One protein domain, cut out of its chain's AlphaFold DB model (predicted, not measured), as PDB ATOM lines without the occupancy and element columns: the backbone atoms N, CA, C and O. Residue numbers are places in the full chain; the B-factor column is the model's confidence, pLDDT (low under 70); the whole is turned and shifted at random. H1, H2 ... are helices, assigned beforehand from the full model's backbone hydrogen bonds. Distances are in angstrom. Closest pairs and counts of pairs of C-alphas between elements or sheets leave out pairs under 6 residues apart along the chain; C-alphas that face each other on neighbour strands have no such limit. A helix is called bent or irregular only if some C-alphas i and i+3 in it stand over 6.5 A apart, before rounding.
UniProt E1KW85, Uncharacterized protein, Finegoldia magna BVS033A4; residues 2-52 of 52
ATOM      1  N   VAL A   2     178.228 185.616 218.997       70.44
ATOM      2  CA  VAL A   2     179.166 184.706 219.673       70.44
ATOM      3  C   VAL A   2     180.626 185.171 219.535       70.44
ATOM      4  O   VAL A   2     181.337 185.239 220.534       70.44
ATOM      5  N   ASP A   3     181.037 185.631 218.349       75.56
ATOM      6  CA  ASP A   3     182.404 186.133 218.110       75.56
ATOM      7  C   ASP A   3     182.768 187.346 218.970       75.56
ATOM      8  O   ASP A   3     183.908 187.498 219.396       75.56
ATOM      9  N   SER A   4     181.789 188.203 219.267       77.06
ATOM     10  CA  SER A   4     181.989 189.392 220.097       77.06
ATOM     11  C   SER A   4     182.272 189.020 221.553       77.06
ATOM     12  O   SER A   4     183.083 189.675 222.200       77.06
ATOM     13  N   ILE A   5     181.635 187.955 222.055       79.88
ATOM     14  CA  ILE A   5     181.888 187.436 223.403       79.88
ATOM     15  C   ILE A   5     183.302 186.862 223.456       79.88
ATOM     16  O   ILE A   5     184.062 187.254 224.333       79.88
ATOM     17  N   TYR A   6     183.690 186.037 222.478       80.12
ATOM     18  CA  TYR A   6     185.048 185.492 222.406       80.12
ATOM     19  C   TYR A   6     186.120 186.582 222.321       80.12
ATOM     20  O   TYR A   6     187.106 186.501 223.043       80.12
ATOM     21  N   LEU A   7     185.907 187.626 221.516       85.75
ATOM     22  CA  LEU A   7     186.818 188.772 221.414       85.75
ATOM     23  C   LEU A   7     187.011 189.488 222.753       85.75
ATOM     24  O   LEU A   7     188.138 189.786 223.144       85.75
ATOM     25  N   ILE A   8     185.917 189.752 223.470       85.50
ATOM     26  CA  ILE A   8     185.971 190.416 224.776       85.50
ATOM     27  C   ILE A   8     186.650 189.509 225.803       85.50
ATOM     28  O   ILE A   8     187.522 189.963 226.544       85.50
ATOM     29  N   THR A   9     186.279 188.228 225.846       85.44
ATOM     30  CA  THR A   9     186.875 187.266 226.777       85.44
ATOM     31  C   THR A   9     188.373 187.120 226.519       85.44
ATOM     32  O   THR A   9     189.148 187.133 227.469       85.44
ATOM     33  N   ASP A  10     188.803 187.060 225.258       87.12
ATOM     34  CA  ASP A  10     190.219 186.946 224.911       87.12
ATOM     35  C   ASP A  10     191.014 188.190 225.328       87.12
ATOM     36  O   ASP A  10     192.094 188.074 225.910       87.12
ATOM     37  N   TYR A  11     190.435 189.383 225.150       89.38
ATOM     38  CA  TYR A  11     191.049 190.636 225.589       89.38
ATOM     39  C   TYR A  11     191.217 190.702 227.115       89.38
ATOM     40  O   TYR A  11     192.264 191.112 227.614       89.38
ATOM     41  N   ILE A  12     190.208 190.258 227.871       90.00
ATOM     42  CA  ILE A  12     190.261 190.215 229.341       90.00
ATOM     43  C   ILE A  12     191.270 189.157 229.827       90.00
ATOM     44  O   ILE A  12     191.927 189.353 230.849       90.00
ATOM     45  N   MET A  13     191.429 188.050 229.094       92.88
ATOM     46  CA  MET A  13     192.376 186.980 229.435       92.88
ATOM     47  C   MET A  13     193.824 187.267 229.029       92.88
ATOM     48  O   MET A  13     194.739 186.623 229.543       92.88
ATOM     49  N   TYR A  14     194.060 188.230 228.140       91.25
ATOM     50  CA  TYR A  14     195.387 188.538 227.607       91.25
ATOM     51  C   TYR A  14     196.483 188.744 228.676       91.25
ATOM     52  O   TYR A  14     197.550 188.138 228.553       91.25
ATOM     53  N   PRO A  15     196.252 189.492 229.775       89.75
ATOM     54  CA  PRO A  15     197.260 189.651 230.824       89.75
ATOM     55  C   PRO A  15     197.612 188.328 231.516       89.75
ATOM     56  O   PRO A  15     198.774 188.080 231.832       89.75
ATOM     57  N   ALA A  16     196.623 187.450 231.718       91.75
ATOM     58  CA  ALA A  16     196.835 186.135 232.317       91.75
ATOM     59  C   ALA A  16     197.645 185.215 231.395       91.75
ATOM     60  O   ALA A  16     198.547 184.528 231.869       91.75
ATOM     61  N   LYS A  17     197.385 185.259 230.082       91.50
ATOM     62  CA  LYS A  17     198.171 184.531 229.073       91.50
ATOM     63  C   LYS A  17     199.638 184.958 229.077       91.50
ATOM     64  O   LYS A  17     200.518 184.101 229.064       91.50
ATOM     65  N   ILE A  18     199.907 186.265 229.160       92.06
ATOM     66  CA  ILE A  18     201.278 186.786 229.285       92.06
ATOM     67  C   ILE A  18     201.936 186.252 230.557       92.06
ATOM     68  O   ILE A  18     203.041 185.720 230.488       92.06
ATOM     69  N   LEU A  19     201.262 186.359 231.706       90.44
ATOM     70  CA  LEU A  19     201.797 185.882 232.984       90.44
ATOM     71  C   LEU A  19     202.126 184.389 232.932       90.44
ATOM     72  O   LEU A  19     203.230 183.990 233.286       90.44
ATOM     73  N   LEU A  20     201.204 183.565 232.440       91.00
ATOM     74  CA  LEU A  20     201.422 182.127 232.300       91.00
ATOM     75  C   LEU A  20     202.581 181.811 231.347       91.00
ATOM     76  O   LEU A  20     203.388 180.935 231.658       91.00
ATOM     77  N   GLY A  21     202.720 182.558 230.249       90.12
ATOM     78  CA  GLY A  21     203.859 182.446 229.337       90.12
ATOM     79  C   GLY A  21     205.196 182.806 229.990       90.12
ATOM     80  O   GLY A  21     206.193 182.127 229.759       90.12
ATOM     81  N   MET A  22     205.226 183.806 230.878       90.69
ATOM     82  CA  MET A  22     206.435 184.155 231.640       90.69
ATOM     83  C   MET A  22     206.883 183.029 232.584       90.69
ATOM     84  O   MET A  22     208.080 182.877 232.821       90.69
ATOM     85  N   PHE A  23     205.946 182.222 233.092       87.88
ATOM     86  CA  PHE A  23     206.230 181.055 233.936       87.88
ATOM     87  C   PHE A  23     206.366 179.738 233.147       87.88
ATOM     88  O   PHE A  23     206.550 178.683 233.753       87.88
ATOM     89  N   GLY A  24     206.282 179.775 231.810       86.38
ATOM     90  CA  GLY A  24     206.345 178.587 230.947       86.38
ATOM     91  C   GLY A  24     205.147 177.637 231.085       86.38
ATOM     92  O   GLY A  24     205.243 176.460 230.736       86.38
ATOM     93  N   LEU A  25     204.029 178.127 231.625       84.12
ATOM     94  CA  LEU A  25     202.787 177.376 231.839       84.12
ATOM     95  C   LEU A  25     201.844 177.432 230.624       84.12
ATOM     96  O   LEU A  25     200.843 176.716 230.590       84.12
ATOM     97  N   ASP A  26     202.187 178.226 229.608       79.38
ATOM     98  CA  ASP A  26     201.506 178.328 228.310       79.38
ATOM     99  C   ASP A  26     201.560 177.029 227.488       79.38
ATOM    100  O   ASP A  26     200.722 176.805 226.619       79.38
ATOM    101  N   ARG A  27     202.525 176.147 227.778       76.06
ATOM    102  CA  ARG A  27     202.706 174.846 227.104       76.06
ATOM    103  C   ARG A  27     201.988 173.687 227.786       76.06
ATOM    104  O   ARG A  27     202.183 172.531 227.409       76.06
ATOM    105  N   SER A  28     201.233 173.965 228.841       77.69
ATOM    106  CA  SER A  28     200.525 172.921 229.569       77.69
ATOM    107  C   SER A  28     199.321 172.403 228.772       77.69
ATOM    108  O   SER A  28     198.768 173.084 227.916       77.69
ATOM    109  N   ILE A  29     198.919 171.159 229.049       83.56
ATOM    110  CA  ILE A  29     197.775 170.499 228.387       83.56
ATOM    111  C   ILE A  29     196.448 171.212 228.721       83.56
ATOM    112  O   ILE A  29     195.461 171.070 228.005       83.56
ATOM    113  N   ILE A  30     196.426 171.976 229.815       87.75
ATOM    114  CA  ILE A  30     195.253 172.670 230.339       87.75
ATOM    115  C   ILE A  30     195.496 174.172 230.217       87.75
ATOM    116  O   ILE A  30     196.462 174.681 230.775       87.75
ATOM    117  N   ASP A  31     194.601 174.896 229.548       86.94
ATOM    118  CA  ASP A  31     194.663 176.357 229.534       86.94
ATOM    119  C   ASP A  31     194.235 176.919 230.899       86.94
ATOM    120  O   ASP A  31     193.053 176.941 231.248       86.94
ATOM    121  N   TRP A  32     195.215 177.367 231.686       89.31
ATOM    122  CA  TRP A  32     194.993 177.995 232.991       89.31
ATOM    123  C   TRP A  32     194.597 179.474 232.896       89.31
ATOM    124  O   TRP A  32     194.253 180.072 233.917       89.31
ATOM    125  N   SER A  33     194.622 180.073 231.699       90.94
ATOM    126  CA  SER A  33     194.371 181.507 231.506       90.94
ATOM    127  C   SER A  33     193.028 181.962 232.078       90.94
ATOM    128  O   SER A  33     193.034 182.932 232.834       90.94
ATOM    129  N   PRO A  34     191.898 181.258 231.848       91.81
ATOM    130  CA  PRO A  34     190.609 181.670 232.401       91.81
ATOM    131  C   PRO A  34     190.611 181.714 233.934       91.81
ATOM    132  O   PRO A  34     190.059 182.633 234.536       91.81
ATOM    133  N   LEU A  35     191.265 180.743 234.577       92.00
ATOM    134  CA  LEU A  35     191.316 180.648 236.034       92.00
ATOM    135  C   LEU A  35     192.166 181.772 236.629       92.00
ATOM    136  O   LEU A  35     191.740 182.443 237.568       92.00
ATOM    137  N   VAL A  36     193.342 182.020 236.048       91.81
ATOM    138  CA  VAL A  36     194.215 183.122 236.469       91.81
ATOM    139  C   VAL A  36     193.512 184.466 236.287       91.81
ATOM    140  O   VAL A  36     193.554 185.302 237.188       91.81
ATOM    141  N   THR A  37     192.799 184.658 235.175       93.81
ATOM    142  CA  THR A  37     191.994 185.859 234.930       93.81
ATOM    143  C   THR A  37     190.924 186.070 235.998       93.81
ATOM    144  O   THR A  37     190.784 187.187 236.493       93.81
ATOM    145  N   LEU A  38     190.201 185.020 236.401       94.19
ATOM    146  CA  LEU A  38     189.181 185.117 237.452       94.19
ATOM    147  C   LEU A  38     189.777 185.540 238.799       94.19
ATOM    148  O   LEU A  38     189.245 186.449 239.437       94.19
ATOM    149  N   ILE A  39     190.900 184.940 239.203       93.12
ATOM    150  CA  ILE A  39     191.602 185.316 240.440       93.12
ATOM    151  C   ILE A  39     192.024 186.786 240.382       93.12
ATOM    152  O   ILE A  39     191.813 187.535 241.335       93.12
ATOM    153  N   PHE A  40     192.579 187.222 239.251       90.94
ATOM    154  CA  PHE A  40     193.039 188.594 239.072       90.94
ATOM    155  C   PHE A  40     191.891 189.604 239.181       90.94
ATOM    156  O   PHE A  40     191.998 190.598 239.898       90.94
ATOM    157  N   LEU A  41     190.760 189.317 238.530       92.12
ATOM    158  CA  LEU A  41     189.552 190.140 238.618       92.12
ATOM    159  C   LEU A  41     189.000 190.192 240.043       92.12
ATOM    160  O   LEU A  41     188.572 191.254 240.487       92.12
ATOM    161  N   GLN A  42     189.039 189.078 240.775       92.38
ATOM    162  CA  GLN A  42     188.580 189.032 242.160       92.38
ATOM    163  C   GLN A  42     189.474 189.866 243.085       92.38
ATOM    164  O   GLN A  42     188.958 190.608 243.920       92.38
ATOM    165  N   ILE A  43     190.797 189.809 242.900       91.06
ATOM    166  CA  ILE A  43     191.749 190.649 243.637       91.06
ATOM    167  C   ILE A  43     191.479 192.126 243.339       91.06
ATOM    168  O   ILE A  43     191.277 192.900 244.272       91.06
ATOM    169  N   ILE A  44     191.397 192.515 242.063       90.06
ATOM    170  CA  ILE A  44     191.110 193.903 241.666       90.06
ATOM    171  C   ILE A  44     189.770 194.369 242.246       90.06
ATOM    172  O   ILE A  44     189.701 195.436 242.850       90.06
ATOM    173  N   GLY A  45     188.715 193.562 242.115       89.56
ATOM    174  CA  GLY A  45     187.396 193.875 242.662       89.56
ATOM    175  C   GLY A  45     187.420 194.053 244.180       89.56
ATOM    176  O   GLY A  45     186.840 195.004 244.695       89.56
ATOM    177  N   SER A  46     188.146 193.190 244.897       93.06
ATOM    178  CA  SER A  46     188.306 193.296 246.351       93.06
ATOM    179  C   SER A  46     189.075 194.549 246.774       93.06
ATOM    180  O   SER A  46     188.699 195.184 247.754       93.06
ATOM    181  N   LEU A  47     190.101 194.949 246.012       91.19
ATOM    182  CA  LEU A  47     190.868 196.170 246.260       91.19
ATOM    183  C   LEU A  47     190.010 197.416 246.041       91.19
ATOM    184  O   LEU A  47     190.075 198.340 246.841       91.19
ATOM    185  N   ILE A  48     189.188 197.427 244.986       88.88
ATOM    186  CA  ILE A  48     188.264 198.533 244.709       88.88
ATOM    187  C   ILE A  48     187.240 198.662 245.839       88.88
ATOM    188  O   ILE A  48     187.038 199.761 246.342       88.88
ATOM    189  N   ILE A  49     186.615 197.555 246.256       87.31
ATOM    190  CA  ILE A  49     185.617 197.564 247.334       87.31
ATOM    191  C   ILE A  49     186.254 197.945 248.674       87.31
ATOM    192  O   ILE A  49     185.645 198.680 249.433       87.31
ATOM    193  N   GLY A  50     187.468 197.471 248.965       78.69
ATOM    194  CA  GLY A  50     188.171 197.784 250.211       78.69
ATOM    195  C   GLY A  50     188.746 199.204 250.292       78.69
ATOM    196  O   GLY A  50     189.169 199.612 251.369       78.69
ATOM    197  N   LEU A  51     188.799 199.937 249.173       69.69
ATOM    198  CA  LEU A  51     189.216 201.345 249.105       69.69
ATOM    199  C   LEU A  51     188.049 202.336 249.270       69.69
ATOM    200  O   LEU A  51     188.310 203.522 249.473       69.69
ATOM    201  N   ILE A  52     186.803 201.865 249.145       64.12
ATOM    202  CA  ILE A  52     185.565 202.632 249.369       64.12
ATOM    203  C   ILE A  52     185.180 202.533 250.846       64.12
ATOM    204  O   ILE A  52     184.828 203.588 251.418       64.12
TER     205      ILE A  52
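What this domain is: This is residues 2 to 52 of the 52 residues of an uncharacterized protein of Finegoldia magna BVS033A4 (UniProt E1KW85). A bent helix, H1, and a long helix, H2, meet where the first residues of H2 pack on the second arm of H1 near its bend; from there H2 leads away at a steep angle. The far parts of both helices stick out, residues 2 to 8 of H1 and residues 42 to 52, while a loop joins the two at the other end of H1. The 51 printed residues hold two named helices, H1 then H2, and no named strand, and the class is all helix. The whole is loose, with a radius of gyration of the C-alphas of 12.8 A, and flat, spanning 39 by 30 by 14 A.

Where its parts are: H1, residues 2 to 22, begins at C-alpha 2 (179.166, 184.706, 219.673). By its hydrogen bonds it was assigned as one helix, but it is bent: C-alphas 12 and 15 are 7.2 A apart. Its arms are H1a, residues 2 to 12, 15.7 A long, and H1b, residues 15 to 22, 10.7 A long. H2, residues 33 to 51, is 27.0 A long and ends at C-alpha 51 (189.216, 201.345, 249.105).

How they stand to each other: H1a and H1b stand at a steep tilt of 59 degrees. H1a and H2 are close but not clearly touching, their closest C-alphas, of Ile 12 and Thr 37, being 7.3 A apart; they run the same way at a steep tilt of 64 degrees. H1b touches H2, which takes part with residues 33 to 37 alone; the closest C-alphas, of Ala 16 and Ser 33, are 5.3 A apart. These two run opposite ways at a steep tilt of 57 degrees. In H1a, H1b and H2 every O i to N i+4 pair is within hydrogen-bond range.

The domain as a whole: The two C-alphas farthest apart, of Ile 29 and Ile 52, are 40.3 A apart. The printed part has no cut, and the link from H1 to H2, 10 residues, is short. Mean pLDDT of the printed part is 86.7; residues 51 to 52 are under 70.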